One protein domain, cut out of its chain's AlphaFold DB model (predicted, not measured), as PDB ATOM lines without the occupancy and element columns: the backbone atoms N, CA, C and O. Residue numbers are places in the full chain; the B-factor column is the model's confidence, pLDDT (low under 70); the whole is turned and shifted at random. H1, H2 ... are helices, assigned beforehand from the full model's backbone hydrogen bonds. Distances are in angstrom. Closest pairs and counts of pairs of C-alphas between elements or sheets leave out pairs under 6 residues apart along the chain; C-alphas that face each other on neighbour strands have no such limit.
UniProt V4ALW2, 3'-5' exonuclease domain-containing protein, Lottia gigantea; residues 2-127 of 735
ATOM      1  N   ALA A   2     -46.686  -0.547  -3.267       63.12
ATOM      2  CA  ALA A   2     -46.585   0.793  -3.874       63.12
ATOM      3  C   ALA A   2     -47.344   0.963  -5.210       63.12
ATOM      4  O   ALA A   2     -48.234   1.790  -5.279       63.12
ATOM      5  N   VAL A   3     -47.105   0.109  -6.214       67.19
ATOM      6  CA  VAL A   3     -47.813   0.172  -7.517       67.19
ATOM      7  C   VAL A   3     -49.340   0.131  -7.387       67.19
ATOM      8  O   VAL A   3     -50.036   0.790  -8.140       67.19
ATOM      9  N   LYS A   4     -49.871  -0.616  -6.410       64.38
ATOM     10  CA  LYS A   4     -51.319  -0.692  -6.158       64.38
ATOM     11  C   LYS A   4     -51.838   0.487  -5.337       64.38
ATOM     12  O   LYS A   4     -52.975   0.882  -5.515       64.38
ATOM     13  N   VAL A   5     -51.033   0.982  -4.398       73.75
ATOM     14  CA  VAL A   5     -51.397   2.096  -3.509       73.75
ATOM     15  C   VAL A   5     -51.402   3.421  -4.273       73.75
ATOM     16  O   VAL A   5     -52.248   4.262  -4.013       73.75
ATOM     17  N   PHE A   6     -50.483   3.577  -5.223       73.38
ATOM     18  CA  PHE A   6     -50.319   4.783  -6.038       73.38
ATOM     19  C   PHE A   6     -50.888   4.641  -7.457       73.38
ATOM     20  O   PHE A   6     -50.595   5.475  -8.299       73.38
ATOM     21  N   ASP A   7     -51.647   3.573  -7.721       70.81
ATOM     22  CA  ASP A   7     -52.282   3.276  -9.013       70.81
ATOM     23  C   ASP A   7     -51.362   3.408 -10.245       70.81
ATOM     24  O   ASP A   7     -51.758   3.868 -11.306       70.81
ATOM     25  N   LEU A   8     -50.108   2.965 -10.124       73.12
ATOM     26  CA  LEU A   8     -49.075   3.113 -11.164       73.12
ATOM     27  C   LEU A   8     -49.230   2.110 -12.328       73.12
ATOM     28  O   LEU A   8     -48.261   1.822 -13.028       73.12
ATOM     29  N   ASN A   9     -50.421   1.538 -12.521       67.00
ATOM     30  CA  ASN A   9     -50.746   0.642 -13.637       67.00
ATOM     31  C   ASN A   9     -51.400   1.424 -14.792       67.00
ATOM     32  O   ASN A   9     -52.424   0.998 -15.325       67.00
ATOM     33  N   HIS A  10     -50.842   2.581 -15.139       69.75
ATOM     34  CA  HIS A  10     -51.292   3.414 -16.248       69.75
ATOM     35  C   HIS A  10     -50.143   3.658 -17.233       69.75
ATOM     36  O   HIS A  10     -48.965   3.551 -16.878       69.75
ATOM     37  N   ASP A  11     -50.487   4.025 -18.464       63.84
ATOM     38  CA  ASP A  11     -49.509   4.455 -19.462       63.84
ATOM     39  C   ASP A  11     -48.908   5.816 -19.056       63.84
ATOM     40  O   ASP A  11     -49.585   6.643 -18.442       63.84
ATOM     41  N   GLY A  12     -47.622   6.054 -19.342       71.81
ATOM     42  CA  GLY A  12     -46.940   7.315 -18.997       71.81
ATOM     43  C   GLY A  12     -46.042   7.286 -17.753       71.81
ATOM     44  O   GLY A  12     -45.649   8.338 -17.255       71.81
ATOM     45  N   ASN A  13     -45.638   6.106 -17.270       81.88
ATOM     46  CA  ASN A  13     -44.631   5.949 -16.205       81.88
ATOM     47  C   ASN A  13     -43.198   6.374 -16.614       81.88
ATOM     48  O   ASN A  13     -42.248   6.184 -15.850       81.88
ATOM     49  N   GLU A  14     -43.013   6.944 -17.808       83.56
ATOM     50  CA  GLU A  14     -41.714   7.317 -18.383       83.56
ATOM     51  C   GLU A  14     -40.934   8.315 -17.516       83.56
ATOM     52  O   GLU A  14     -39.704   8.325 -17.520       83.56
ATOM     53  N   TYR A  15     -41.625   9.103 -16.689       83.88
ATOM     54  CA  TYR A  15     -40.989  10.025 -15.746       83.88
ATOM     55  C   TYR A  15     -40.106   9.318 -14.700       83.88
ATOM     56  O   TYR A  15     -39.246   9.958 -14.091       83.88
ATOM     57  N   PHE A  16     -40.267   8.003 -14.494       85.81
ATOM     58  CA  PHE A  16     -39.378   7.207 -13.646       85.81
ATOM     59  C   PHE A  16     -38.076   6.781 -14.340       85.81
ATOM     60  O   PHE A  16     -37.130   6.388 -13.651       85.81
ATOM     61  N   VAL A  17     -37.983   6.873 -15.672       87.56
ATOM     62  CA  VAL A  17     -36.812   6.416 -16.445       87.56
ATOM     63  C   VAL A  17     -35.504   7.069 -15.969       87.56
ATOM     64  O   VAL A  17     -34.553   6.321 -15.729       87.56
ATOM     65  N   PRO A  18     -35.414   8.395 -15.726       88.69
ATOM     66  CA  PRO A  18     -34.182   9.014 -15.227       88.69
ATOM     67  C   PRO A  18     -33.734   8.468 -13.861       88.69
ATOM     68  O   PRO A  18     -32.546   8.229 -13.644       88.69
ATOM     69  N   PHE A  19     -34.678   8.201 -12.952       87.81
ATOM     70  CA  PHE A  19     -34.384   7.644 -11.626       87.81
ATOM     71  C   PHE A  19     -33.910   6.191 -11.708       87.81
ATOM     72  O   PHE A  19     -33.010   5.776 -10.979       87.81
ATOM     73  N   ILE A  20     -34.486   5.414 -12.624       88.25
ATOM     74  CA  ILE A  20     -34.060   4.037 -12.871       88.25
ATOM     75  C   ILE A  20     -32.672   4.019 -13.527       88.25
ATOM     76  O   ILE A  20     -31.827   3.223 -13.119       88.25
ATOM     77  N   ARG A  21     -32.385   4.924 -14.474       89.62
ATOM     78  CA  ARG A  21     -31.037   5.083 -15.051       89.62
ATOM     79  C   ARG A  21     -30.007   5.454 -13.983       89.62
ATOM     80  O   ARG A  21     -28.906   4.911 -13.999       89.62
ATOM     81  N   TYR A  22     -30.381   6.268 -12.995       89.25
ATOM     82  CA  TYR A  22     -29.534   6.519 -11.828       89.25
ATOM     83  C   TYR A  22     -29.261   5.241 -11.014       89.25
ATOM     84  O   TYR A  22     -28.125   5.004 -10.611       89.25
ATOM     85  N   TYR A  23     -30.245   4.353 -10.819       87.38
ATOM     86  CA  TYR A  23     -29.986   3.051 -10.185       87.38
ATOM     87  C   TYR A  23     -29.031   2.164 -10.984       87.38
ATOM     88  O   TYR A  23     -28.184   1.511 -10.375       87.38
ATOM     89  N   ILE A  24     -29.124   2.163 -12.315       86.38
ATOM     90  CA  ILE A  24     -28.194   1.432 -13.189       86.38
ATOM     91  C   ILE A  24     -26.771   1.992 -13.038       86.38
ATOM     92  O   ILE A  24     -25.839   1.223 -12.815       86.38
ATOM     93  N   GLN A  25     -26.607   3.320 -13.042       87.06
ATOM     94  CA  GLN A  25     -25.311   3.975 -12.805       87.06
ATOM     95  C   GLN A  25     -24.714   3.629 -11.433       87.06
ATOM     96  O   GLN A  25     -23.506   3.480 -11.301       87.06
ATOM     97  N   GLN A  26     -25.561   3.460 -10.415       87.19
ATOM     98  CA  GLN A  26     -25.161   3.044  -9.067       87.19
ATOM     99  C   GLN A  26     -25.000   1.516  -8.923       87.19
ATOM    100  O   GLN A  26     -24.945   1.018  -7.799       87.19
ATOM    101  N   GLN A  27     -24.984   0.756 -10.027       86.44
ATOM    102  CA  GLN A  27     -24.855  -0.711 -10.054       86.44
ATOM    103  C   GLN A  27     -25.971  -1.454  -9.274       86.44
ATOM    104  O   GLN A  27     -25.845  -2.631  -8.916       86.44
ATOM    105  N   LYS A  28     -27.114  -0.793  -9.032       87.31
ATOM    106  CA  LYS A  28     -28.307  -1.340  -8.355       87.31
ATOM    107  C   LYS A  28     -29.250  -2.020  -9.352       87.31
ATOM    108  O   LYS A  28     -30.426  -1.676  -9.488       87.31
ATOM    109  N   PHE A  29     -28.725  -3.008 -10.079       87.56
ATOM    110  CA  PHE A  29     -29.442  -3.662 -11.182       87.56
ATOM    111  C   PHE A  29     -30.687  -4.441 -10.742       87.56
ATOM    112  O   PHE A  29     -31.626  -4.592 -11.520       87.56
ATOM    113  N   LYS A  30     -30.741  -4.928  -9.495       86.81
ATOM    114  CA  LYS A  30     -31.917  -5.656  -8.984       86.81
ATOM    115  C   LYS A  30     -33.102  -4.716  -8.815       86.81
ATOM    116  O   LYS A  30     -34.212  -5.030  -9.235       86.81
ATOM    117  N   GLU A  31     -32.858  -3.580  -8.177       88.06
ATOM    118  CA  GLU A  31     -33.831  -2.531  -7.915       88.06
ATOM    119  C   GLU A  31     -34.317  -1.927  -9.233       88.06
ATOM    120  O   GLU A  31     -35.526  -1.769  -9.418       88.06
ATOM    121  N   ALA A  32     -33.395  -1.693 -10.176       88.06
ATOM    122  CA  ALA A  32     -33.720  -1.271 -11.533       88.06
ATOM    123  C   ALA A  32     -34.626  -2.297 -12.234       88.06
ATOM    124  O   ALA A  32     -35.747  -1.960 -12.608       88.06
ATOM    125  N   ALA A  33     -34.219  -3.568 -12.315       87.56
ATOM    126  CA  ALA A  33     -34.989  -4.613 -12.991       87.56
ATOM    127  C   ALA A  33     -36.398  -4.795 -12.406       87.56
ATOM    128  O   ALA A  33     -37.372  -4.904 -13.151       87.56
ATOM    129  N   VAL A  34     -36.536  -4.790 -11.074       87.00
ATOM    130  CA  VAL A  34     -37.843  -4.891 -10.402       87.00
ATOM    131  C   VAL A  34     -38.726  -3.682 -10.710       87.00
ATOM    132  O   VAL A  34     -39.930  -3.858 -10.902       87.00
ATOM    133  N   SER A  35     -38.150  -2.478 -10.748       85.38
ATOM    134  CA  SER A  35     -38.885  -1.240 -11.035       85.38
ATOM    135  C   SER A  35     -39.352  -1.205 -12.487       85.38
ATOM    136  O   SER A  35     -40.542  -1.026 -12.727       85.38
ATOM    137  N   ILE A  36     -38.459  -1.500 -13.437       87.56
ATOM    138  CA  ILE A  36     -38.772  -1.569 -14.871       87.56
ATOM    139  C   ILE A  36     -39.883  -2.590 -15.126       87.56
ATOM    140  O   ILE A  36     -40.895  -2.264 -15.742       87.56
ATOM    141  N   THR A  37     -39.735  -3.806 -14.584       86.00
ATOM    142  CA  THR A  37     -40.703  -4.895 -14.794       86.00
ATOM    143  C   THR A  37     -42.090  -4.533 -14.269       86.00
ATOM    144  O   THR A  37     -43.095  -4.858 -14.893       86.00
ATOM    145  N   LYS A  38     -42.162  -3.882 -13.102       83.25
ATOM    146  CA  LYS A  38     -43.438  -3.521 -12.470       83.25
ATOM    147  C   LYS A  38     -44.118  -2.316 -13.110       83.25
ATOM    148  O   LYS A  38     -45.335  -2.240 -13.020       83.25
ATOM    149  N   LEU A  39     -43.347  -1.393 -13.681       83.94
ATOM    150  CA  LEU A  39     -43.851  -0.176 -14.320       83.94
ATOM    151  C   LEU A  39     -44.090  -0.345 -15.828       83.94
ATOM    152  O   LEU A  39     -44.610   0.572 -16.453       83.94
ATOM    153  N   GLY A  40     -43.707  -1.489 -16.407       81.62
ATOM    154  CA  GLY A  40     -43.876  -1.778 -17.834       81.62
ATOM    155  C   GLY A  40     -42.885  -1.055 -18.752       81.62
ATOM    156  O   GLY A  40     -43.132  -0.972 -19.948       81.62
ATOM    157  N   LEU A  41     -41.765  -0.550 -18.221       85.56
ATOM    158  CA  LEU A  41     -40.846   0.360 -18.924       85.56
ATOM    159  C   LEU A  41     -39.731  -0.342 -19.718       85.56
ATOM    160  O   LEU A  41     -38.718   0.286 -20.018       85.56
ATOM    161  N   GLN A  42     -39.853  -1.638 -20.019       86.88
ATOM    162  CA  GLN A  42     -38.771  -2.415 -20.641       86.88
ATOM    163  C   GLN A  42     -38.310  -1.853 -21.997       86.88
ATOM    164  O   GLN A  42     -37.142  -2.014 -22.329       86.88
ATOM    165  N   ASP A  43     -39.189  -1.177 -22.744       84.19
ATOM    166  CA  ASP A  43     -38.887  -0.618 -24.073       84.19
ATOM    167  C   ASP A  43     -37.960   0.616 -24.027       84.19
ATOM    168  O   ASP A  43     -37.436   1.036 -25.054       84.19
ATOM    169  N   HIS A  44     -37.720   1.191 -22.840       84.62
ATOM    170  CA  HIS A  44     -36.859   2.370 -22.648       84.62
ATOM    171  C   HIS A  44     -35.412   2.040 -22.247       84.62
ATOM    172  O   HIS A  44     -34.620   2.961 -22.008       84.62
ATOM    173  N   PHE A  45     -35.073   0.756 -22.120       85.19
ATOM    174  CA  PHE A  45     -33.753   0.282 -21.704       85.19
ATOM    175  C   PHE A  45     -33.209  -0.694 -22.733       85.19
ATOM    176  O   PHE A  45     -33.938  -1.555 -23.227       85.19
ATOM    177  N   GLU A  46     -31.917  -0.590 -23.028       80.75
ATOM    178  CA  GLU A  46     -31.285  -1.572 -23.894       80.75
ATOM    179  C   GLU A  46     -31.192  -2.921 -23.179       80.75
ATOM    180  O   GLU A  46     -31.002  -3.023 -21.963       80.75
ATOM    181  N   VAL A  47     -31.272  -3.984 -23.972       71.44
ATOM    182  CA  VAL A  47     -31.142  -5.385 -23.548       71.44
ATOM    183  C   VAL A  47     -29.917  -5.568 -22.648       71.44
ATOM    184  O   VAL A  47     -29.992  -6.160 -21.569       71.44
ATOM    185  N   ASN A  48     -28.799  -4.985 -23.077       78.38
ATOM    186  CA  ASN A  48     -27.489  -5.131 -22.460       78.38
ATOM    187  C   ASN A  48     -27.362  -4.371 -21.131       78.38
ATOM    188  O   ASN A  48     -26.647  -4.833 -20.245       78.38
ATOM    189  N   GLU A  49     -28.098  -3.269 -20.943       82.19
ATOM    190  CA  GLU A  49     -28.021  -2.433 -19.733       82.19
ATOM    191  C   GLU A  49     -28.530  -3.160 -18.477       82.19
ATOM    192  O   GLU A  49     -28.113  -2.850 -17.360       82.19
ATOM    193  N   VAL A  50     -29.443  -4.127 -18.643       83.94
ATOM    194  CA  VAL A  50     -30.116  -4.799 -17.520       83.94
ATOM    195  C   VAL A  50     -29.904  -6.312 -17.538       83.94
ATOM    196  O   VAL A  50     -29.643  -6.901 -16.488       83.94
ATOM    197  N   LEU A  51     -29.972  -6.974 -18.697       84.00
ATOM    198  CA  LEU A  51     -29.923  -8.440 -18.754       84.00
ATOM    199  C   LEU A  51     -28.512  -8.993 -18.527       84.00
ATOM    200  O   LEU A  51     -28.373  -9.976 -17.793       84.00
ATOM    201  N   ILE A  52     -27.475  -8.345 -19.073       85.56
ATOM    202  CA  ILE A  52     -26.074  -8.750 -18.873       85.56
ATOM    203  C   ILE A  52     -25.690  -8.670 -17.384       85.56
ATOM    204  O   ILE A  52     -25.256  -9.689 -16.836       85.56
ATOM    205  N   PRO A  53     -25.926  -7.552 -16.667       86.62
ATOM    206  CA  PRO A  53     -25.638  -7.489 -15.236       86.62
ATOM    207  C   PRO A  53     -26.402  -8.521 -14.403       86.62
ATOM    208  O   PRO A  53     -25.835  -9.121 -13.487       86.62
ATOM    209  N   LEU A  54     -27.674  -8.789 -14.724       86.19
ATOM    210  CA  LEU A  54     -28.452  -9.818 -14.027       86.19
ATOM    211  C   LEU A  54     -27.907 -11.232 -14.269       86.19
ATOM    212  O   LEU A  54     -27.938 -12.056 -13.349       86.19
ATOM    213  N   LEU A  55     -27.406 -11.519 -15.474       85.62
ATOM    214  CA  LEU A  55     -26.759 -12.789 -15.801       85.62
ATOM    215  C   LEU A  55     -25.437 -12.944 -15.032       85.62
ATOM    216  O   LEU A  55     -25.247 -13.942 -14.337       85.62
ATOM    217  N   ILE A  56     -24.573 -11.925 -15.077       84.31
ATOM    218  CA  ILE A  56     -23.252 -11.907 -14.425       84.31
ATOM    219  C   ILE A  56     -23.358 -12.000 -12.890       84.31
ATOM    220  O   ILE A  56     -22.535 -12.645 -12.229       84.31
ATOM    221  N   GLN A  57     -24.406 -11.412 -12.305       84.94
ATOM    222  CA  GLN A  57     -24.697 -11.480 -10.868       84.94
ATOM    223  C   GLN A  57     -25.448 -12.754 -10.437       84.94
ATOM    224  O   GLN A  57     -25.855 -12.854  -9.267       84.94
ATOM    225  N   ASP A  58     -25.649 -13.726 -11.340       83.75
ATOM    226  CA  ASP A  58     -26.367 -14.983 -11.080       83.75
ATOM    227  C   ASP A  58     -27.785 -14.718 -10.526       83.75
ATOM    228  O   ASP A  58     -28.222 -15.251  -9.500       83.75
ATOM    229  N   LYS A  59     -28.506 -13.791 -11.170       84.81
ATOM    230  CA  LYS A  59     -29.877 -13.370 -10.825       84.81
ATOM    231  C   LYS A  59     -30.885 -13.825 -11.872       84.81
ATOM    232  O   LYS A  59     -31.807 -13.093 -12.226       84.81
ATOM    233  N   VAL A  60     -30.771 -15.087 -12.278       84.19
ATOM    234  CA  VAL A  60     -31.608 -15.730 -13.305       84.19
ATOM    235  C   VAL A  60     -33.113 -15.572 -13.039       84.19
ATOM    236  O   VAL A  60     -33.865 -15.276 -13.957       84.19
ATOM    237  N   ASN A  61     -33.566 -15.676 -11.784       84.12
ATOM    238  CA  ASN A  61     -34.985 -15.485 -11.444       84.12
ATOM    239  C   ASN A  61     -35.498 -14.065 -11.745       84.12
ATOM    240  O   ASN A  61     -36.670 -13.888 -12.068       84.12
ATOM    241  N   MET A  62     -34.644 -13.049 -11.593       85.12
ATOM    242  CA  MET A  62     -34.999 -11.659 -11.898       85.12
ATOM    243  C   MET A  62     -34.985 -11.422 -13.403       85.12
ATOM    244  O   MET A  62     -35.904 -10.794 -13.912       85.12
ATOM    245  N   LEU A  63     -34.000 -11.997 -14.097       87.25
ATOM    246  CA  LEU A  63     -33.928 -12.007 -15.555       87.25
ATOM    247  C   LEU A  63     -35.175 -12.655 -16.170       87.25
ATOM    248  O   LEU A  63     -35.803 -12.058 -17.034       87.25
ATOM    249  N   GLU A  64     -35.599 -13.822 -15.669       87.62
ATOM    250  CA  GLU A  64     -36.842 -14.468 -16.106       87.62
ATOM    251  C   GLU A  64     -38.044 -13.556 -15.907       87.62
ATOM    252  O   GLU A  64     -38.832 -13.402 -16.829       87.62
ATOM    253  N   ASN A  65     -38.184 -12.937 -14.728       85.31
ATOM    254  CA  ASN A  65     -39.303 -12.037 -14.458       85.31
ATOM    255  C   ASN A  65     -39.292 -10.792 -15.358       85.31
ATOM    256  O   ASN A  65     -40.368 -10.337 -15.734       85.31
ATOM    257  N   TYR A  66     -38.113 -10.271 -15.710       86.69
ATOM    258  CA  TYR A  66     -37.956  -9.100 -16.575       86.69
ATOM    259  C   TYR A  66     -38.511  -9.335 -17.984       86.69
ATOM    260  O   TYR A  66     -39.146  -8.446 -18.552       86.69
ATOM    261  N   VAL A  67     -38.329 -10.550 -18.515       87.88
ATOM    262  CA  VAL A  67     -38.753 -10.938 -19.872       87.88
ATOM    263  C   VAL A  67     -40.123 -11.632 -19.931       87.88
ATOM    264  O   VAL A  67     -40.535 -12.096 -20.996       87.88
ATOM    265  N   ILE A  68     -40.855 -11.744 -18.814       86.06
ATOM    266  CA  ILE A  68     -42.193 -12.369 -18.801       86.06
ATOM    267  C   ILE A  68     -43.122 -11.653 -19.788       86.06
ATOM    268  O   ILE A  68     -43.256 -10.434 -19.749       86.06
ATOM    269  N   GLY A  69     -43.811 -12.428 -20.631       80.75
ATOM    270  CA  GLY A  69     -44.830 -11.916 -21.550       80.75
ATOM    271  C   GLY A  69     -44.298 -11.080 -22.719       80.75
ATOM    272  O   GLY A  69     -45.107 -10.521 -23.452       80.75
ATOM    273  N   ARG A  70     -42.973 -10.992 -22.914       83.81
ATOM    274  CA  ARG A  70     -42.339 -10.232 -24.004       83.81
ATOM    275  C   ARG A  70     -41.469 -11.152 -24.881       83.81
ATOM    276  O   ARG A  70     -40.306 -11.371 -24.539       83.81
ATOM    277  N   PRO A  71     -42.004 -11.688 -25.996       84.94
ATOM    278  CA  PRO A  71     -41.295 -12.644 -26.857       84.94
ATOM    279  C   PRO A  71     -39.963 -12.127 -27.419       84.94
ATOM    280  O   PRO A  71     -38.984 -12.869 -27.432       84.94
ATOM    281  N   GLU A  72     -39.886 -10.847 -27.797       85.81
ATOM    282  CA  GLU A  72     -38.657 -10.255 -28.354       85.81
ATOM    283  C   GLU A  72     -37.499 -10.256 -27.348       85.81
ATOM    284  O   GLU A  72     -36.398 -10.705 -27.656       85.81
ATOM    285  N   LEU A  73     -37.758  -9.853 -26.100       85.44
ATOM    286  CA  LEU A  73     -36.742  -9.897 -25.043       85.44
ATOM    287  C   LEU A  73     -36.363 -11.339 -24.673       85.44
ATOM    288  O   LEU A  73     -35.212 -11.614 -24.343       85.44
ATOM    289  N   GLN A  74     -37.321 -12.274 -24.722       89.94
ATOM    290  CA  GLN A  74     -37.052 -13.699 -24.498       89.94
ATOM    291  C   GLN A  74     -36.098 -14.257 -25.555       89.94
ATOM    292  O   GLN A  74     -35.168 -14.984 -25.203       89.94
ATOM    293  N   LYS A  75     -36.305 -13.888 -26.826       87.44
ATOM    294  CA  LYS A  75     -35.430 -14.252 -27.942       87.44
ATOM    295  C   LYS A  75     -34.028 -13.669 -27.762       87.44
ATOM    296  O   LYS A  75     -33.067 -14.430 -27.747       87.44
ATOM    297  N   GLN A  76     -33.921 -12.370 -27.493       86.50
ATOM    298  CA  GLN A  76     -32.634 -11.683 -27.316       86.50
ATOM    299  C   GLN A  76     -31.800 -12.242 -26.154       86.50
ATOM    300  O   GLN A  76     -30.584 -12.369 -26.262       86.50
ATOM    301  N   VAL A  77     -32.435 -12.629 -25.039       88.56
ATOM    302  CA  VAL A  77     -31.736 -13.301 -23.927       88.56
ATOM    303  C   VAL A  77     -31.118 -14.623 -24.371       88.56
ATOM    304  O   VAL A  77     -30.016 -14.963 -23.941       88.56
ATOM    305  N   VAL A  78     -31.836 -15.401 -25.177       88.62
ATOM    306  CA  VAL A  78     -31.345 -16.699 -25.638       88.62
ATOM    307  C   VAL A  78     -30.268 -16.525 -26.712       88.62
ATOM    308  O   VAL A  78     -29.273 -17.234 -26.643       88.62
ATOM    309  N   GLU A  79     -30.395 -15.550 -27.615       88.12
ATOM    310  CA  GLU A  79     -29.351 -15.189 -28.594       88.12
ATOM    311  C   GLU A  79     -28.056 -14.725 -27.911       88.12
ATOM    312  O   GLU A  79     -26.967 -15.163 -28.277       88.12
ATOM    313  N   LEU A  80     -28.164 -13.914 -26.852       86.38
ATOM    314  CA  LEU A  80     -27.019 -13.524 -26.028       86.38
ATOM    315  C   LEU A  80     -26.329 -14.753 -25.415       86.38
ATOM    316  O   LEU A  80     -25.105 -14.862 -25.433       86.38
ATOM    317  N   LEU A  81     -27.109 -15.685 -24.857       87.06
ATOM    318  CA  LEU A  81     -26.566 -16.921 -24.294       87.06
ATOM    319  C   LEU A  81     -25.959 -17.832 -25.367       87.06
ATOM    320  O   LEU A  81     -25.004 -18.544 -25.059       87.06
ATOM    321  N   ASP A  82     -26.493 -17.816 -26.591       88.19
ATOM    322  CA  ASP A  82     -25.947 -18.556 -27.726       88.19
ATOM    323  C   ASP A  82     -24.569 -18.032 -28.119       88.19
ATOM    324  O   ASP A  82     -23.622 -18.814 -28.163       88.19
ATOM    325  N   GLY A  83     -24.425 -16.712 -28.271       85.38
ATOM    326  CA  GLY A  83     -23.130 -16.081 -28.528       85.38
ATOM    327  C   GLY A  83     -22.094 -16.421 -27.454       85.38
ATOM    328  O   GLY A  83     -20.968 -16.779 -27.765       85.38
ATOM    329  N   LEU A  84     -22.480 -16.448 -26.175       83.00
ATOM    330  CA  LEU A  84     -21.568 -16.842 -25.089       83.00
ATOM    331  C   LEU A  84     -21.195 -18.336 -25.076       83.00
ATOM    332  O   LEU A  84     -20.268 -18.734 -24.361       83.00
ATOM    333  N   CYS A  85     -21.928 -19.175 -25.809       79.38
ATOM    334  CA  CYS A  85     -21.617 -20.595 -25.969       79.38
ATOM    335  C   CYS A  85     -20.650 -20.872 -27.126       79.38
ATOM    336  O   CYS A  85     -20.163 -22.001 -27.220       79.38
ATOM    337  N   ASP A  86     -20.351 -19.878 -27.964       81.12
ATOM    338  CA  ASP A  86     -19.381 -20.000 -29.047       81.12
ATOM    339  C   ASP A  86     -17.946 -20.274 -28.526       81.12
ATOM    340  O   ASP A  86     -17.562 -19.927 -27.399       81.12
ATOM    341  N   ARG A  87     -17.145 -20.976 -29.339       68.50
ATOM    342  CA  ARG A  87     -15.789 -21.426 -28.993       68.50
ATOM    343  C   ARG A  87     -14.796 -20.269 -28.974       68.50
ATOM    344  O   ARG A  87     -13.904 -20.292 -28.115       68.50
ATOM    345  N   GLU A  88     -14.948 -19.306 -29.877       66.50
ATOM    346  CA  GLU A  88     -14.073 -18.133 -29.995       66.50
ATOM    347  C   GLU A  88     -14.429 -17.060 -28.963       66.50
ATOM    348  O   GLU A  88     -13.573 -16.295 -28.523       66.50
ATOM    349  N   SER A  89     -15.672 -17.078 -28.486       73.38
ATOM    350  CA  SER A  89     -16.147 -16.159 -27.461       73.38
ATOM    351  C   SER A  89     -15.407 -16.317 -26.126       73.38
ATOM    352  O   SER A  89     -15.435 -17.367 -25.462       73.38
ATOM    353  N   ASN A  90     -14.756 -15.228 -25.708       77.31
ATOM    354  CA  ASN A  90     -14.049 -15.120 -24.441       77.31
ATOM    355  C   ASN A  90     -14.970 -14.541 -23.357       77.31
ATOM    356  O   ASN A  90     -15.236 -13.342 -23.300       77.31
ATOM    357  N   ILE A  91     -15.437 -15.410 -22.459       77.94
ATOM    358  CA  ILE A  91     -16.346 -15.031 -21.367       77.94
ATOM    359  C   ILE A  91     -15.696 -14.004 -20.421       77.94
ATOM    360  O   ILE A  91     -16.397 -13.148 -19.889       77.94
ATOM    361  N   GLU A  92     -14.375 -14.044 -20.216       76.50
ATOM    362  CA  GLU A  92     -13.690 -13.067 -19.353       76.50
ATOM    363  C   GLU A  92     -13.599 -11.685 -20.015       76.50
ATOM    364  O   GLU A  92     -13.726 -10.671 -19.332       76.50
ATOM    365  N   GLU A  93     -13.458 -11.631 -21.342       79.25
ATOM    366  CA  GLU A  93     -13.539 -10.376 -22.098       79.25
ATOM    367  C   GLU A  93     -14.962  -9.807 -22.087       79.25
ATOM    368  O   GLU A  93     -15.168  -8.618 -21.857       79.25
ATOM    369  N   PHE A  94     -15.971 -10.667 -22.222       81.00
ATOM    370  CA  PHE A  94     -17.367 -10.261 -22.081       81.00
ATOM    371  C   PHE A  94     -17.669  -9.679 -20.688       81.00
ATOM    372  O   PHE A  94     -18.360  -8.666 -20.556       81.00
ATOM    373  N   ILE A  95     -17.127 -10.285 -19.626       80.44
ATOM    374  CA  ILE A  95     -17.269  -9.767 -18.259       80.44
ATOM    375  C   ILE A  95     -16.552  -8.418 -18.117       80.44
ATOM    376  O   ILE A  95     -17.118  -7.504 -17.514       80.44
ATOM    377  N   SER A  96     -15.345  -8.263 -18.665       78.25
ATOM    378  CA  SER A  96     -14.581  -7.017 -18.538       78.25
ATOM    379  C   SER A  96     -15.245  -5.846 -19.270       78.25
ATOM    380  O   SER A  96     -15.297  -4.742 -18.728       78.25
ATOM    381  N   GLN A  97     -15.844  -6.095 -20.438       80.19
ATOM    382  CA  GLN A  97     -16.584  -5.093 -21.214       80.19
ATOM    383  C   GLN A  97     -17.925  -4.693 -20.571       80.19
ATOM    384  O   GLN A  97     -18.439  -3.611 -20.845       80.19
ATOM    385  N   SER A  98     -18.485  -5.525 -19.684       75.19
ATOM    386  CA  SER A  98     -19.782  -5.258 -19.040       75.19
ATOM    387  C   SER A  98     -19.759  -4.149 -17.980       75.19
ATOM    388  O   SER A  98     -20.814  -3.635 -17.610       75.19
ATOM    389  N   GLY A  99     -18.582  -3.801 -17.443       73.88
ATOM    390  CA  GLY A  99     -18.445  -2.781 -16.395       73.88
ATOM    391  C   GLY A  99     -19.119  -3.128 -15.057       73.88
ATOM    392  O   GLY A  99     -19.404  -2.228 -14.269       73.88
ATOM    393  N   VAL A 100     -19.413  -4.409 -14.790       80.69
ATOM    394  CA  VAL A 100     -20.077  -4.866 -13.555       80.69
ATOM    395  C   VAL A 100     -19.054  -5.176 -12.460       80.69
ATOM    396  O   VAL A 100     -18.205  -6.051 -12.627       80.69
ATOM    397  N   GLU A 101     -19.171  -4.529 -11.298       74.31
ATOM    398  CA  GLU A 101     -18.203  -4.699 -10.194       74.31
ATOM    399  C   GLU A 101     -18.337  -6.053  -9.472       74.31
ATOM    400  O   GLU A 101     -17.348  -6.682  -9.089       74.31
ATOM    401  N   VAL A 102     -19.572  -6.528  -9.277       75.38
ATOM    402  CA  VAL A 102     -19.860  -7.761  -8.526       75.38
ATOM    403  C   VAL A 102     -20.113  -8.919  -9.488       75.38
ATOM    404  O   VAL A 102     -21.227  -9.099  -9.980       75.38
ATOM    405  N   VAL A 103     -19.090  -9.745  -9.704       79.06
ATOM    406  CA  VAL A 103     -19.135 -10.893 -10.625       79.06
ATOM    407  C   VAL A 103     -19.193 -12.211  -9.859       79.06
ATOM    408  O   VAL A 103     -18.335 -12.505  -9.025       79.06
ATOM    409  N   LYS A 104     -20.166 -13.068 -10.184       77.12
ATOM    410  CA  LYS A 104     -20.225 -14.443  -9.667       77.12
ATOM    411  C   LYS A 104     -19.699 -15.450 -10.690       77.12
ATOM    412  O   LYS A 104     -20.459 -16.091 -11.410       77.12
ATOM    413  N   ARG A 105     -18.379 -15.645 -10.693       74.62
ATOM    414  CA  ARG A 105     -17.677 -16.500 -11.671       74.62
ATOM    415  C   ARG A 105     -18.042 -17.988 -11.624       74.62
ATOM    416  O   ARG A 105     -17.933 -18.664 -12.638       74.62
ATOM    417  N   SER A 106     -18.518 -18.516 -10.490       67.75
ATOM    418  CA  SER A 106     -18.778 -19.960 -10.328       67.75
ATOM    419  C   SER A 106     -19.786 -20.534 -11.334       67.75
ATOM    420  O   SER A 106     -19.709 -21.715 -11.670       67.75
ATOM    421  N   ASN A 107     -20.716 -19.707 -11.826       68.44
ATOM    422  CA  ASN A 107     -21.807 -20.135 -12.705       68.44
ATOM    423  C   ASN A 107     -21.645 -19.648 -14.158       68.44
ATOM    424  O   ASN A 107     -22.447 -20.025 -15.009       68.44
ATOM    425  N   LEU A 108     -20.601 -18.869 -14.462       76.75
ATOM    426  CA  LEU A 108     -20.322 -18.296 -15.787       76.75
ATOM    427  C   LEU A 108     -19.340 -19.173 -16.576       76.75
ATOM    428  O   LEU A 108     -18.301 -18.718 -17.035       76.75
ATOM    429  N   ASN A 109     -19.655 -20.461 -16.710       79.69
ATOM    430  CA  ASN A 109     -18.918 -21.368 -17.590       79.69
ATOM    431  C   ASN A 109     -19.830 -21.866 -18.718       79.69
ATOM    432  O   ASN A 109     -21.045 -21.972 -18.533       79.69
ATOM    433  N   ARG A 110     -19.244 -22.213 -19.873       77.44
ATOM    434  CA  ARG A 110     -19.987 -22.635 -21.078       77.44
ATOM    435  C   ARG A 110     -20.988 -23.762 -20.800       77.44
ATOM    436  O   ARG A 110     -22.109 -23.729 -21.295       77.44
ATOM    437  N   LYS A 111     -20.642 -24.725 -19.935       76.94
ATOM    438  CA  LYS A 111     -21.528 -25.843 -19.559       76.94
ATOM    439  C   LYS A 111     -22.768 -25.367 -18.791       76.94
ATOM    440  O   LYS A 111     -23.870 -25.850 -19.049       76.94
ATOM    441  N   THR A 112     -22.611 -24.445 -17.846       81.62
ATOM    442  CA  THR A 112     -23.722 -23.880 -17.066       81.62
ATOM    443  C   THR A 112     -24.579 -22.942 -17.916       81.62
ATOM    444  O   THR A 112     -25.806 -23.025 -17.841       81.62
ATOM    445  N   LEU A 113     -23.958 -22.111 -18.760       82.62
ATOM    446  CA  LEU A 113     -24.656 -21.206 -19.678       82.62
ATOM    447  C   LEU A 113     -25.466 -21.978 -20.726       82.62
ATOM    448  O   LEU A 113     -26.655 -21.709 -20.877       82.62
ATOM    449  N   SER A 114     -24.888 -23.015 -21.338       81.81
ATOM    450  CA  SER A 114     -25.594 -23.902 -22.271       81.81
ATOM    451  C   SER A 114     -26.804 -24.577 -21.608       81.81
ATOM    452  O   SER A 114     -27.914 -24.545 -22.142       81.81
ATOM    453  N   LYS A 115     -26.658 -25.098 -20.378       82.38
ATOM    454  CA  LYS A 115     -27.789 -25.662 -19.612       82.38
ATOM    455  C   LYS A 115     -28.882 -24.631 -19.322       82.38
ATOM    456  O   LYS A 115     -30.069 -24.960 -19.393       82.38
ATOM    457  N   LEU A 116     -28.495 -23.405 -18.964       84.19
ATOM    458  CA  LEU A 116     -29.432 -22.310 -18.737       84.19
ATOM    459  C   LEU A 116     -30.181 -21.966 -20.029       84.19
ATOM    460  O   LEU A 116     -31.410 -21.894 -20.003       84.19
ATOM    461  N   ALA A 117     -29.466 -21.824 -21.140       84.81
ATOM    462  CA  ALA A 117     -30.035 -21.473 -22.430       84.81
ATOM    463  C   ALA A 117     -31.032 -22.530 -22.916       84.81
ATOM    464  O   ALA A 117     -32.174 -22.193 -23.204       84.81
ATOM    465  N   VAL A 118     -30.683 -23.822 -22.847       80.19
ATOM    466  CA  VAL A 118     -31.596 -24.929 -23.199       80.19
ATOM    467  C   VAL A 118     -32.876 -24.897 -22.361       80.19
ATOM    468  O   VAL A 118     -33.977 -25.130 -22.866       80.19
ATOM    469  N   ARG A 119     -32.761 -24.605 -21.061       86.06
ATOM    470  CA  ARG A 119     -33.931 -24.482 -20.186       86.06
ATOM    471  C   ARG A 119     -34.827 -23.317 -20.611       86.06
ATOM    472  O   ARG A 119     -36.046 -23.472 -20.573       86.06
ATOM    473  N   LEU A 120     -34.242 -22.181 -20.990       83.88
ATOM    474  CA  LEU A 120     -34.978 -21.007 -21.459       83.88
ATOM    475  C   LEU A 120     -35.593 -21.232 -22.845       83.88
ATOM    476  O   LEU A 120     -36.768 -20.933 -23.015       83.88
ATOM    477  N   MET A 121     -34.885 -21.875 -23.777       83.00
ATOM    478  CA  MET A 121     -35.427 -22.287 -25.079       83.00
ATOM    479  C   MET A 121     -36.684 -23.145 -24.910       83.00
ATOM    480  O   MET A 121     -37.721 -22.853 -25.497       83.00
ATOM    481  N   LYS A 122     -36.643 -24.152 -24.025       81.88
ATOM    482  CA  LYS A 122     -37.814 -24.995 -23.710       81.88
ATOM    483  C   LYS A 122     -38.940 -24.233 -23.011       81.88
ATOM    484  O   LYS A 122     -40.108 -24.602 -23.145       81.88
ATOM    485  N   LEU A 123     -38.599 -23.235 -22.194       81.62
ATOM    486  CA  LEU A 123     -39.566 -22.435 -21.444       81.62
ATOM    487  C   LEU A 123     -40.310 -21.451 -22.354       81.62
ATOM    488  O   LEU A 123     -41.522 -21.308 -22.214       81.62
ATOM    489  N   TYR A 124     -39.582 -20.811 -23.267       84.12
ATOM    490  CA  TYR A 124     -40.076 -19.788 -24.189       84.12
ATOM    491  C   TYR A 124     -40.474 -20.345 -25.558       84.12
ATOM    492  O   TYR A 124     -41.020 -19.612 -26.367       84.12
ATOM    493  N   GLN A 125     -40.257 -21.644 -25.795       80.56
ATOM    494  CA  GLN A 125     -40.547 -22.324 -27.064       80.56
ATOM    495  C   GLN A 125     -39.768 -21.719 -28.245       80.56
ATOM    496  O   GLN A 125     -40.298 -21.556 -29.338       80.56
ATOM    497  N   ILE A 126     -38.495 -21.388 -28.009       81.56
ATOM    498  CA  ILE A 126     -37.592 -20.851 -29.034       81.56
ATOM    499  C   ILE A 126     -36.987 -22.026 -29.821       81.56
ATOM    500  O   ILE A 126     -36.440 -22.943 -29.194       81.56
ATOM    501  N   PRO A 127     -37.082 -22.030 -31.165       76.25
ATOM    502  CA  PRO A 127     -36.564 -23.111 -31.996       76.25
ATOM    503  C   PRO A 127     -35.033 -23.173 -31.964       76.25
ATOM    504  O   PRO A 127     -34.353 -22.153 -31.867       76.25
TER     505      PRO A 127
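AT A GLANCE: This is residues 2 to 127 of the 735 residues of the protein "3'-5' exonuclease domain-containing protein" of Lottia gigantea (UniProt V4ALW2). Three antiparallel helix pairs make the body: the hairpin H4 and H5 in the middle, the hairpin H2 and H3 on one side of it, and H6 with H8 on the other. H7 sits beside the end of H4, and little H1 lies far out near the end of H3. The 126 printed residues hold eight named helices, H1 to H8, and no named strand: all helix. The whole is compact, with a radius of gyration of the C-alphas of 15.1 A and spans of 48 by 33 by 19 A.

HOW THE PARTS SIT: The longest helix, H8, residues 110 to 124, touches H6, residues 71 to 83, opposite ways at a shallow tilt of 20 degrees; their closest C-alphas, Val 78 and Ala 117, are 5.9 A apart. With residues 73 to 77 alone, H6 touches H4, residues 47 to 56, at a steep tilt of 56 degrees; closest are C-alphas 51 and 77, 7.3 A. H4 and H5, residues 60 to 66, form a hairpin; C-alphas 54 and 63 are closest, 6.1 A. H5 touches H3, residues 29 to 39, closest at C-alphas 66 and 37, 5.3 A. H3 and H2, residues 13 to 25, form a hairpin at 8 degrees; C-alphas 32 and 20 are closest, 5.5 A. H7, residues 91 to 97, is close to but not clearly touching H4, and H1, residues 2 to 5, likewise H3. Every O i to N i+4 pair is within hydrogen-bond range in H3, H5, H6, H7 and H8, against 6 of 9 in H2 and 4 of 6 in H4; H1 is too short for one.

IN THESE COORDINATES: H8 measures 20.5 A, from C-alpha 110 at (-19.987, -22.635, -21.078) to C-alpha 124 at (-40.076, -19.788, -24.189); H2 measures 19.7 A and H6 18.6 A.

THE WHOLE: The C-alphas farthest apart, Val 5 and Glu 88, are 50.0 A apart. The printed part has no cut; the link H7 to H8 is long. Residues 2 to 4, 9 to 11, 87 to 88 and 106 to 107 are under pLDDT 70.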